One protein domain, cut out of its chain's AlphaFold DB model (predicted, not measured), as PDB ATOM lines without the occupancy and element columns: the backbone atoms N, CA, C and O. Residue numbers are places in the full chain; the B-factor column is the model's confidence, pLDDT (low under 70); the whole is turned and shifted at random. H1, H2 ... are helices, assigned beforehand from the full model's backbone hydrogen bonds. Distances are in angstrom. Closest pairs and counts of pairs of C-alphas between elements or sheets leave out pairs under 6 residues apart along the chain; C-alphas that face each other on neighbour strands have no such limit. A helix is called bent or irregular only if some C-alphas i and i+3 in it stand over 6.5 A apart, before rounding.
ATOM      1  N   GLY A 111     -35.356 -41.381  23.302       69.19
ATOM      2  CA  GLY A 111     -36.066 -41.899  22.125       69.19
ATOM      3  C   GLY A 111     -36.671 -40.813  21.224       69.19
ATOM      4  O   GLY A 111     -37.431 -41.145  20.317       69.19
ATOM      5  N   ASP A 112     -36.390 -39.532  21.487       82.50
ATOM      6  CA  ASP A 112     -36.971 -38.397  20.770       82.50
ATOM      7  C   ASP A 112     -36.105 -37.953  19.579       82.50
ATOM      8  O   ASP A 112     -34.899 -37.711  19.693       82.50
ATOM      9  N   THR A 113     -36.750 -37.773  18.426       82.88
ATOM     10  CA  THR A 113     -36.136 -37.334  17.168       82.88
ATOM     11  C   THR A 113     -35.367 -36.022  17.323       82.88
ATOM     12  O   THR A 113     -34.265 -35.902  16.788       82.88
ATOM     13  N   ALA A 114     -35.884 -35.055  18.095       82.50
ATOM     14  CA  ALA A 114     -35.215 -33.762  18.283       82.50
ATOM     15  C   ALA A 114     -33.864 -33.894  19.010       82.50
ATOM     16  O   ALA A 114     -32.951 -33.094  18.801       82.50
ATOM     17  N   THR A 115     -33.711 -34.929  19.837       85.25
ATOM     18  CA  THR A 115     -32.456 -35.221  20.532       85.25
ATOM     19  C   THR A 115     -31.444 -35.895  19.603       85.25
ATOM     20  O   THR A 115     -30.258 -35.567  19.634       85.25
ATOM     21  N   LEU A 116     -31.899 -36.775  18.707       87.44
ATOM     22  CA  LEU A 116     -31.038 -37.398  17.695       87.44
ATOM     23  C   LEU A 116     -30.468 -36.369  16.703       87.44
ATOM     24  O   LEU A 116     -29.313 -36.489  16.282       87.44
ATOM     25  N   GLU A 117     -31.228 -35.314  16.387       92.94
ATOM     26  CA  GLU A 117     -30.761 -34.204  15.542       92.94
ATOM     27  C   GLU A 117     -29.530 -33.481  16.114       92.94
ATOM     28  O   GLU A 117     -28.732 -32.948  15.341       92.94
ATOM     29  N   ILE A 118     -29.318 -33.509  17.437       95.25
ATOM     30  CA  ILE A 118     -28.146 -32.898  18.084       95.25
ATOM     31  C   ILE A 118     -26.856 -33.541  17.569       95.25
ATOM     32  O   ILE A 118     -25.924 -32.825  17.201       95.25
ATOM     33  N   SER A 119     -26.818 -34.877  17.496       93.31
ATOM     34  CA  SER A 119     -25.645 -35.619  17.011       93.31
ATOM     35  C   SER A 119     -25.369 -35.290  15.548       93.31
ATOM     36  O   SER A 119     -24.269 -34.869  15.201       93.31
ATOM     37  N   LEU A 120     -26.403 -35.359  14.703       93.50
ATOM     38  CA  LEU A 120     -26.293 -35.066  13.271       93.50
ATOM     39  C   LEU A 120     -25.849 -33.622  13.001       93.50
ATOM     40  O   LEU A 120     -25.077 -33.361  12.074       93.50
ATOM     41  N   TYR A 121     -26.346 -32.669  13.791       95.50
ATOM     42  CA  TYR A 121     -25.938 -31.277  13.681       95.50
ATOM     43  C   TYR A 121     -24.482 -31.096  14.112       95.50
ATOM     44  O   TYR A 121     -23.719 -30.428  13.409       95.50
ATOM     45  N   PHE A 122     -24.089 -31.678  15.247       95.94
ATOM     46  CA  PHE A 122     -22.733 -31.549  15.767       95.94
ATOM     47  C   PHE A 122     -21.703 -32.189  14.830       95.94
ATOM     48  O   PHE A 122     -20.699 -31.550  14.534       95.94
ATOM     49  N   ASP A 123     -21.989 -33.361  14.259       93.50
ATOM     50  CA  ASP A 123     -21.119 -34.029  13.280       93.50
ATOM     51  C   ASP A 123     -20.802 -33.145  12.064       93.50
ATOM     52  O   ASP A 123     -19.693 -33.168  11.534       93.50
ATOM     53  N   ARG A 124     -21.763 -32.324  11.629       93.94
ATOM     54  CA  ARG A 124     -21.601 -31.432  10.470       93.94
ATOM     55  C   ARG A 124     -20.901 -30.119  10.798       93.94
ATOM     56  O   ARG A 124     -20.228 -29.562   9.936       93.94
ATOM     57  N   ASN A 125     -21.119 -29.585  11.998       95.00
ATOM     58  CA  ASN A 125     -20.733 -28.211  12.335       95.00
ATOM     59  C   ASN A 125     -19.579 -28.131  13.341       95.00
ATOM     60  O   ASN A 125     -18.944 -27.084  13.444       95.00
ATOM     61  N   LEU A 126     -19.327 -29.203  14.101       93.25
ATOM     62  CA  LEU A 126     -18.368 -29.280  15.214       93.25
ATOM     63  C   LEU A 126     -18.606 -28.227  16.313       93.25
ATOM     64  O   LEU A 126     -17.757 -27.979  17.167       93.25
ATOM     65  N   GLN A 127     -19.784 -27.608  16.278       96.12
ATOM     66  CA  GLN A 127     -20.308 -26.623  17.208       96.12
ATOM     67  C   GLN A 127     -21.810 -26.860  17.339       96.12
ATOM     68  O   GLN A 127     -22.461 -27.352  16.414       96.12
ATOM     69  N   LEU A 128     -22.376 -26.482  18.477       97.81
ATOM     70  CA  LEU A 128     -23.813 -26.544  18.706       97.81
ATOM     71  C   LEU A 128     -24.476 -25.243  18.255       97.81
ATOM     72  O   LEU A 128     -23.936 -24.150  18.441       97.81
ATOM     73  N   SER A 129     -25.677 -25.344  17.693       97.81
ATOM     74  CA  SER A 129     -26.565 -24.184  17.624       97.81
ATOM     75  C   SER A 129     -27.088 -23.870  19.038       97.81
ATOM     76  O   SER A 129     -27.136 -24.777  19.874       97.81
ATOM     77  N   PRO A 130     -27.488 -22.628  19.346       98.19
ATOM     78  CA  PRO A 130     -28.127 -22.295  20.622       98.19
ATOM     79  C   PRO A 130     -29.267 -23.232  21.038       98.19
ATOM     80  O   PRO A 130     -29.326 -23.635  22.199       98.19
ATOM     81  N   ARG A 131     -30.136 -23.624  20.101       97.56
ATOM     82  CA  ARG A 131     -31.240 -24.559  20.358       97.56
ATOM     83  C   ARG A 131     -30.742 -25.960  20.708       97.56
ATOM     84  O   ARG A 131     -31.174 -26.517  21.712       97.56
ATOM     85  N   HIS A 132     -29.807 -26.511  19.932       97.69
ATOM     86  CA  HIS A 132     -29.235 -27.829  20.231       97.69
ATOM     87  C   HIS A 132     -28.424 -27.823  21.533       97.69
ATOM     88  O   HIS A 132     -28.470 -28.798  22.275       97.69
ATOM     89  N   ALA A 133     -27.741 -26.719  21.854       98.12
ATOM     90  CA  ALA A 133     -27.059 -26.549  23.134       98.12
ATOM     91  C   ALA A 133     -28.046 -26.562  24.308       98.12
ATOM     92  O   ALA A 133     -27.802 -27.252  25.289       98.12
ATOM     93  N   ALA A 134     -29.177 -25.855  24.202       97.31
ATOM     94  CA  ALA A 134     -30.195 -25.855  25.251       97.31
ATOM     95  C   ALA A 134     -30.765 -27.260  25.507       97.31
ATOM     96  O   ALA A 134     -30.838 -27.679  26.659       97.31
ATOM     97  N   LEU A 135     -31.111 -27.996  24.444       95.69
ATOM     98  CA  LEU A 135     -31.616 -29.368  24.555       95.69
ATOM     99  C   LEU A 135     -30.568 -30.310  25.158       95.69
ATOM    100  O   LEU A 135     -30.851 -31.001  26.132       95.69
ATOM    101  N   LEU A 136     -29.339 -30.296  24.628       96.50
ATOM    102  CA  LEU A 136     -28.259 -31.141  25.134       96.50
ATOM    103  C   LEU A 136     -27.969 -30.853  26.607       96.50
ATOM    104  O   LEU A 136     -27.811 -31.776  27.393       96.50
ATOM    105  N   PHE A 137     -27.890 -29.583  26.997       96.88
ATOM    106  CA  PHE A 137     -27.539 -29.218  28.365       96.88
ATOM    107  C   PHE A 137     -28.622 -29.601  29.372       96.88
ATOM    108  O   PHE A 137     -28.278 -29.856  30.522       96.88
ATOM    109  N   ALA A 138     -29.890 -29.654  28.956       94.06
ATOM    110  CA  ALA A 138     -30.975 -30.143  29.801       94.06
ATOM    111  C   ALA A 138     -30.842 -31.657  30.020       94.06
ATOM    112  O   ALA A 138     -30.902 -32.116  31.153       94.06
ATOM    113  N   LEU A 139     -30.543 -32.408  28.954       93.19
ATOM    114  CA  LEU A 139     -30.282 -33.849  29.038       93.19
ATOM    115  C   LEU A 139     -29.054 -34.166  29.900       93.19
ATOM    116  O   LEU A 139     -29.065 -35.109  30.686       93.19
ATOM    117  N   LEU A 140     -27.984 -33.376  29.773       94.00
ATOM    118  CA  LEU A 140     -26.768 -33.572  30.562       94.00
ATOM    119  C   LEU A 140     -26.992 -33.333  32.056       94.00
ATOM    120  O   LEU A 140     -26.420 -34.064  32.855       94.00
ATOM    121  N   ASP A 141     -27.844 -32.378  32.442       92.31
ATOM    122  CA  ASP A 141     -28.174 -32.164  33.858       92.31
ATOM    123  C   ASP A 141     -28.872 -33.381  34.490       92.31
ATOM    124  O   ASP A 141     -28.748 -33.597  35.695       92.31
ATOM    125  N   GLU A 142     -29.572 -34.189  33.689       89.50
ATOM    126  CA  GLU A 142     -30.245 -35.408  34.146       89.50
ATOM    127  C   GLU A 142     -29.315 -36.630  34.144       89.50
ATOM    128  O   GLU A 142     -29.338 -37.430  35.079       89.50
ATOM    129  N   VAL A 143     -28.500 -36.787  33.096       89.19
ATOM    130  CA  VAL A 143     -27.731 -38.020  32.849       89.19
ATOM    131  C   VAL A 143     -26.311 -37.961  33.419       89.19
ATOM    132  O   VAL A 143     -25.761 -38.997  33.797       89.19
ATOM    133  N   ASP A 144     -25.687 -36.781  33.458       89.88
ATOM    134  CA  ASP A 144     -24.292 -36.616  33.885       89.88
ATOM    135  C   ASP A 144     -23.986 -35.168  34.340       89.88
ATOM    136  O   ASP A 144     -23.317 -34.403  33.633       89.88
ATOM    137  N   PRO A 145     -24.458 -34.757  35.536       88.50
ATOM    138  CA  PRO A 145     -24.335 -33.377  36.018       88.50
ATOM    139  C   PRO A 145     -22.890 -32.948  36.330       88.50
ATOM    140  O   PRO A 145     -22.644 -31.778  36.622       88.50
ATOM    141  N   GLY A 146     -21.927 -33.876  36.294       92.56
ATOM    142  CA  GLY A 146     -20.504 -33.579  36.476       92.56
ATOM    143  C   GLY A 146     -19.840 -32.946  35.249       92.56
ATOM    144  O   GLY A 146     -18.733 -32.420  35.362       92.56
ATOM    145  N   ILE A 147     -20.495 -32.982  34.083       95.19
ATOM    146  CA  ILE A 147     -19.954 -32.438  32.837       95.19
ATOM    147  C   ILE A 147     -20.165 -30.923  32.786       95.19
ATOM    148  O   ILE A 147     -21.290 -30.420  32.759       95.19
ATOM    149  N   ASP A 148     -19.071 -30.171  32.684       96.25
ATOM    150  CA  ASP A 148     -19.144 -28.729  32.513       96.25
ATOM    151  C   ASP A 148     -19.504 -28.366  31.066       96.25
ATOM    152  O   ASP A 148     -18.788 -28.648  30.106       96.25
ATOM    153  N   LYS A 149     -20.613 -27.649  30.900       95.88
ATOM    154  CA  LYS A 149     -21.169 -27.250  29.597       95.88
ATOM    155  C   LYS A 149     -20.221 -26.377  28.766       95.88
ATOM    156  O   LYS A 149     -20.361 -26.321  27.544       95.88
ATOM    157  N   ARG A 150     -19.226 -25.730  29.389       95.94
ATOM    158  CA  ARG A 150     -18.178 -24.942  28.710       95.94
ATOM    159  C   ARG A 150     -17.288 -25.778  27.798       95.94
ATOM    160  O   ARG A 150     -16.529 -25.202  27.017       95.94
ATOM    161  N   ILE A 151     -17.347 -27.111  27.868       96.62
ATOM    162  CA  ILE A 151     -16.616 -27.945  26.912       96.62
ATOM    163  C   ILE A 151     -17.163 -27.830  25.479       96.62
ATOM    164  O   ILE A 151     -16.412 -28.090  24.534       96.62
ATOM    165  N   PHE A 152     -18.424 -27.422  25.315       97.38
ATOM    166  CA  PHE A 152     -19.081 -27.301  24.017       97.38
ATOM    167  C   PHE A 152     -18.961 -25.889  23.446       97.38
ATOM    168  O   PHE A 152     -19.242 -24.894  24.111       97.38
ATOM    169  N   GLU A 153     -18.597 -25.803  22.169       96.44
ATOM    170  CA  GLU A 153     -18.581 -24.541  21.437       96.44
ATOM    171  C   GLU A 153     -19.965 -24.251  20.847       96.44
ATOM    172  O   GLU A 153     -20.570 -25.107  20.203       96.44
ATOM    173  N   ILE A 154     -20.458 -23.028  21.056       97.94
ATOM    174  CA  ILE A 154     -21.783 -22.602  20.592       97.94
ATOM    175  C   ILE A 154     -21.626 -21.606  19.449       97.94
ATOM    176  O   ILE A 154     -20.936 -20.587  19.576       97.94
ATOM    177  N   GLN A 155     -22.300 -21.864  18.335       96.56
ATOM    178  CA  GLN A 155     -22.226 -21.016  17.160       96.56
ATOM    179  C   GLN A 155     -23.099 -19.770  17.336       96.56
ATOM    180  O   GLN A 155     -24.313 -19.854  17.435       96.56
ATOM    181  N   LEU A 156     -22.475 -18.588  17.348       96.25
ATOM    182  CA  LEU A 156     -23.155 -17.282  17.490       96.25
ATOM    183  C   LEU A 156     -22.618 -16.218  16.522       96.25
ATOM    184  O   LEU A 156     -22.714 -15.005  16.753       96.25
ATOM    185  N   ARG A 157     -21.965 -16.657  15.442       93.12
ATOM    186  CA  ARG A 157     -21.384 -15.746  14.450       93.12
ATOM    187  C   ARG A 157     -22.446 -15.167  13.517       93.12
ATOM    188  O   ARG A 157     -22.360 -13.989  13.187       93.12
ATOM    189  N   SER A 158     -23.426 -15.972  13.112       96.00
ATOM    190  CA  SER A 158     -24.485 -15.550  12.194       96.00
ATOM    191  C   SER A 158     -25.613 -14.816  12.926       96.00
ATOM    192  O   SER A 158     -25.856 -15.055  14.111       96.00
ATOM    193  N   GLN A 159     -26.339 -13.950  12.210       96.50
ATOM    194  CA  GLN A 159     -27.563 -13.342  12.743       96.50
ATOM    195  C   GLN A 159     -28.642 -14.392  13.028       96.50
ATOM    196  O   GLN A 159     -29.377 -14.244  13.998       96.50
ATOM    197  N   ALA A 160     -28.716 -15.458  12.222       96.88
ATOM    198  CA  ALA A 160     -29.672 -16.545  12.422       96.88
ATOM    199  C   ALA A 160     -29.463 -17.221  13.784       96.88
ATOM    200  O   ALA A 160     -30.401 -17.328  14.561       96.88
ATOM    201  N   HIS A 161     -28.220 -17.566  14.126       97.88
ATOM    202  CA  HIS A 161     -27.908 -18.154  15.430       97.88
ATOM    203  C   HIS A 161     -28.086 -17.161  16.582       97.88
ATOM    204  O   HIS A 161     -28.510 -17.539  17.666       97.88
ATOM    205  N   GLN A 162     -27.800 -15.874  16.374       97.88
ATOM    206  CA  GLN A 162     -28.058 -14.856  17.401       97.88
ATOM    207  C   GLN A 162     -29.555 -14.709  17.702       97.88
ATOM    208  O   GLN A 162     -29.917 -14.580  18.869       97.88
ATOM    209  N   ARG A 163     -30.407 -14.750  16.669       97.44
ATOM    210  CA  ARG A 163     -31.869 -14.762  16.821       97.44
ATOM    211  C   ARG A 163     -32.346 -16.053  17.474       97.44
ATOM    212  O   ARG A 163     -33.066 -15.964  18.454       97.44
ATOM    213  N   GLU A 164     -31.832 -17.208  17.045       97.69
ATOM    214  CA  GLU A 164     -32.144 -18.501  17.669       97.69
ATOM    215  C   GLU A 164     -31.870 -18.475  19.180       97.69
ATOM    216  O   GLU A 164     -32.701 -18.923  19.958       97.69
ATOM    217  N   TYR A 165     -30.749 -17.886  19.616       98.06
ATOM    218  CA  TYR A 165     -30.479 -17.684  21.042       98.06
ATOM    219  C   TYR A 165     -31.498 -16.745  21.714       98.06
ATOM    220  O   TYR A 165     -31.876 -16.968  22.863       98.06
ATOM    221  N   GLY A 166     -31.908 -15.670  21.037       96.81
ATOM    222  CA  GLY A 166     -32.905 -14.718  21.536       96.81
ATOM    223  C   GLY A 166     -34.307 -15.317  21.690       96.81
ATOM    224  O   GLY A 166     -35.011 -14.947  22.630       96.81
ATOM    225  N   ASP A 167     -34.658 -16.266  20.819       97.38
ATOM    226  CA  ASP A 167     -35.946 -16.969  20.794       97.38
ATOM    227  C   ASP A 167     -36.051 -18.064  21.869       97.38
ATOM    228  O   ASP A 167     -37.148 -18.527  22.184       97.38
ATOM    229  N   LEU A 168     -34.925 -18.458  22.477       97.12
ATOM    230  CA  LEU A 168     -34.922 -19.356  23.628       97.12
ATOM    231  C   LEU A 168     -35.685 -18.737  24.811       97.12
ATOM    232  O   LEU A 168     -35.529 -17.554  25.160       97.12
ATOM    233  N   ASP A 169     -36.443 -19.578  25.515       95.44
ATOM    234  CA  ASP A 169     -37.072 -19.177  26.765       95.44
ATOM    235  C   ASP A 169     -36.029 -18.771  27.830       95.44
ATOM    236  O   ASP A 169     -34.808 -18.919  27.684       95.44
ATOM    237  N   SER A 170     -36.502 -18.195  28.937       93.75
ATOM    238  CA  SER A 170     -35.589 -17.694  29.964       93.75
ATOM    239  C   SER A 170     -34.788 -18.794  30.671       93.75
ATOM    240  O   SER A 170     -33.725 -18.465  31.204       93.75
ATOM    241  N   ALA A 171     -35.285 -20.027  30.760       93.56
ATOM    242  CA  ALA A 171     -34.578 -21.126  31.408       93.56
ATOM    243  C   ALA A 171     -33.471 -21.650  30.486       93.56
ATOM    244  O   ALA A 171     -32.307 -21.672  30.886       93.56
ATOM    245  N   ALA A 172     -33.799 -21.917  29.223       95.75
ATOM    246  CA  ALA A 172     -32.861 -22.332  28.186       95.75
ATOM    247  C   ALA A 172     -31.725 -21.314  27.989       95.75
ATOM    248  O   ALA A 172     -30.553 -21.686  27.941       95.75
ATOM    249  N   ARG A 173     -32.019 -20.004  27.977       96.44
ATOM    250  CA  ARG A 173     -30.957 -18.981  27.905       96.44
ATOM    251  C   ARG A 173     -30.010 -19.027  29.096       96.44
ATOM    252  O   ARG A 173     -28.802 -18.912  28.914       96.44
ATOM    253  N   LYS A 174     -30.532 -19.189  30.317       95.19
ATOM    254  CA  LYS A 174     -29.690 -19.324  31.520       95.19
ATOM    255  C   LYS A 174     -28.822 -20.575  31.455       95.19
ATOM    256  O   LYS A 174     -27.690 -20.528  31.922       95.19
ATOM    257  N   LEU A 175     -29.344 -21.648  30.872       95.12
ATOM    258  CA  LEU A 175     -28.658 -22.921  30.729       95.12
ATOM    259  C   LEU A 175     -27.470 -22.840  29.762       95.12
ATOM    260  O   LEU A 175     -26.396 -23.354  30.056       95.12
ATOM    261  N   VAL A 176     -27.653 -22.154  28.632       97.31
ATOM    262  CA  VAL A 176     -26.635 -22.004  27.580       97.31
ATOM    263  C   VAL A 176     -25.586 -20.943  27.935       97.31
ATOM    264  O   VAL A 176     -24.422 -21.060  27.555       97.31
ATOM    265  N   TRP A 177     -25.972 -19.909  28.687       96.81
ATOM    266  CA  TRP A 177     -25.132 -18.745  28.988       96.81
ATOM    267  C   TRP A 177     -23.711 -19.044  29.513       96.81
ATOM    268  O   TRP A 177     -22.772 -18.405  29.028       96.81
ATOM    269  N   PRO A 178     -23.497 -19.978  30.464       94.31
ATOM    270  CA  PRO A 178     -22.170 -20.248  31.017       94.31
ATOM    271  C   PRO A 178     -21.181 -20.799  29.989       94.31
ATOM    272  O   PRO A 178     -19.985 -20.563  30.127       94.31
ATOM    273  N   ALA A 179     -21.671 -21.491  28.956       96.38
ATOM    274  CA  ALA A 179     -20.852 -22.052  27.884       96.38
ATOM    275  C   ALA A 179     -20.443 -21.009  26.826       96.38
ATOM    276  O   ALA A 179     -19.573 -21.263  25.995       96.38
ATOM    277  N   LEU A 180     -21.033 -19.808  26.859       97.12
ATOM    278  CA  LEU A 180     -20.644 -18.723  25.966       97.12
ATOM    279  C   LEU A 180     -19.306 -18.114  26.387       97.12
ATOM    280  O   LEU A 180     -19.090 -17.765  27.548       97.12
ATOM    281  N   THR A 181     -18.441 -17.866  25.407       95.50
ATOM    282  CA  THR A 181     -17.219 -17.083  25.627       95.50
ATOM    283  C   THR A 181     -17.556 -15.652  26.075       95.50
ATOM    284  O   THR A 181     -18.600 -15.111  25.688       95.50
ATOM    285  N   PRO A 182     -16.660 -14.954  26.799       94.94
ATOM    286  CA  PRO A 182     -16.895 -13.565  27.209       94.94
ATOM    287  C   PRO A 182     -17.238 -12.624  26.041       94.94
ATOM    288  O   PRO A 182     -18.069 -11.723  26.170       94.94
ATOM    289  N   GLN A 183     -16.640 -12.852  24.866       95.56
ATOM    290  CA  GLN A 183     -16.936 -12.078  23.660       95.56
ATOM    291  C   GLN A 183     -18.355 -12.343  23.137       95.56
ATOM    292  O   GLN A 183     -19.045 -11.408  22.725       95.56
ATOM    293  N   GLN A 184     -18.801 -13.601  23.160       96.94
ATOM    294  CA  GLN A 184     -20.167 -13.969  22.789       96.94
ATOM    295  C   GLN A 184     -21.182 -13.397  23.777       96.94
ATOM    296  O   GLN A 184     -22.147 -12.777  23.338       96.94
ATOM    297  N   GLN A 185     -20.933 -13.513  25.082       96.88
ATOM    298  CA  GLN A 185     -21.783 -12.917  26.114       96.88
ATOM    299  C   GLN A 185     -21.949 -11.411  25.888       96.88
ATOM    300  O   GLN A 185     -23.072 -10.922  25.822       96.88
ATOM    301  N   LYS A 186     -20.849 -10.679  25.656       95.38
ATOM    302  CA  LYS A 186     -20.903  -9.241  25.349       95.38
ATOM    303  C   LYS A 186     -21.769  -8.941  24.120       95.38
ATOM    304  O   LYS A 186     -22.570  -8.009  24.153       95.38
ATOM    305  N   ARG A 187     -21.623  -9.723  23.044       95.31
ATOM    306  CA  ARG A 187     -22.410  -9.563  21.811       95.31
ATOM    307  C   ARG A 187     -23.903  -9.783  22.058       95.31
ATOM    308  O   ARG A 187     -24.712  -8.962  21.649       95.31
ATOM    309  N   ILE A 188     -24.258 -10.865  22.738       96.12
ATOM    310  CA  ILE A 188     -25.646 -11.237  23.037       96.12
ATOM    311  C   ILE A 188     -26.297 -10.239  24.004       96.12
ATOM    312  O   ILE A 188     -27.460  -9.882  23.827       96.12
ATOM    313  N   THR A 189     -25.538  -9.710  24.968       95.69
ATOM    314  CA  THR A 189     -25.988  -8.607  25.828       95.69
ATOM    315  C   THR A 189     -26.313  -7.354  25.025       95.69
ATOM    316  O   THR A 189     -27.359  -6.755  25.253       95.69
ATOM    317  N   ALA A 190     -25.464  -6.972  24.065       95.00
ATOM    318  CA  ALA A 190     -25.706  -5.796  23.226       95.00
ATOM    319  C   ALA A 190     -26.982  -5.919  22.370       95.00
ATOM    320  O   ALA A 190     -27.583  -4.908  22.024       95.00
ATOM    321  N   LEU A 191     -27.413  -7.148  22.069       94.62
ATOM    322  CA  LEU A 191     -28.661  -7.443  21.359       94.62
ATOM    323  C   LEU A 191     -29.889  -7.529  22.287       94.62
ATOM    324  O   LEU A 191     -30.991  -7.784  21.816       94.62
ATOM    325  N   GLY A 192     -29.722  -7.341  23.601       94.69
ATOM    326  CA  GLY A 192     -30.815  -7.425  24.576       94.69
ATOM    327  C   GLY A 192     -31.237  -8.853  24.941       94.69
ATOM    328  O   GLY A 192     -32.256  -9.048  25.601       94.69
ATOM    329  N   PHE A 193     -30.458  -9.865  24.553       94.88
ATOM    330  CA  PHE A 193     -30.808 -11.275  24.758       94.88
ATOM    331  C   PHE A 193     -30.235 -11.881  26.047       94.88
ATOM    332  O   PHE A 193     -30.533 -13.037  26.360       94.88
ATOM    333  N   ALA A 194     -29.446 -11.127  26.817       91.81
ATOM    334  CA  ALA A 194     -28.868 -11.597  28.076       91.81
ATOM    335  C   ALA A 194     -29.942 -12.126  29.057       91.81
ATOM    336  O   ALA A 194     -31.035 -11.555  29.153       91.81
ATOM    337  N   PRO A 195     -29.654 -13.198  29.821       90.06
ATOM    338  CA  PRO A 195     -30.563 -13.677  30.858       90.06
ATOM    339  C   PRO A 195     -30.817 -12.606  31.931       90.06
ATOM    340  O   PRO A 195     -29.881 -12.076  32.533       90.06
ATOM    341  N   ARG A 196     -32.093 -12.322  32.232       76.56
ATOM    342  CA  ARG A 196     -32.501 -11.223  33.137       76.56
ATOM    343  C   ARG A 196     -31.927 -11.318  34.559       76.56
ATOM    344  O   ARG A 196     -31.729 -10.288  35.193       76.56
TER     345      ARG A 196
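What this domain is: This is residues 111 to 196 of the 219 residues of an uncharacterized protein of Devosia sp. Leaf64 (UniProt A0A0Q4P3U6). Short helices cross on H2: H4 lies across it at nearly a right angle, H1 crosses its first half, and H3 meets its beginning, while H5 lies beyond H3 and H4, far from H1. The 86 printed residues, with five named helices, H1 to H5 in order, and no named strand, are all helix in class and compact, with a radius of gyration of the C-alphas of 12.3 A and spans of 37, 26 and 21 A.

Where its parts are: H2, residues 130 to 143, is 19.9 A long and begins at C-alpha 130 (-28.127, -22.295, 20.622). H1 is residues 113 to 125, 18.5 A; H3, 159 to 167, 12.2 A; H4, 170 to 179, 15.5 A, irregular, with C-alphas 175 and 178 7.0 A apart; H5, 182 to 190, 12.4 A, ends at C-alpha 190 (-25.706, -5.796, 23.226).

How they stand to each other: H2 touches H4, about perpendicular at 87 degrees; closest C-alphas Ala 134 and Ala 172, 5.3 A. With residues 132 to 136 alone it touches H1, at 62 degrees, steep; closest C-alphas His 132 and Ile 118, 5.6 A. With 130 to 131 alone it touches H3; closest C-alphas Pro 130 and Tyr 165, 5.2 A. H5 is close to but not clearly touching H3 and H4. O i to N i+4 pairs are within hydrogen-bond range throughout H3 and H5, and in 6 of 9 in H1, 9 of 10 in H2, 4 of 6 in H4.

The domain as a whole: The farthest C-alphas, Gly 111 and Ala 190, are 37.6 A apart. The printed part has no cut; the H2 to H3 link is long. Residue 111 is under pLDDT 70.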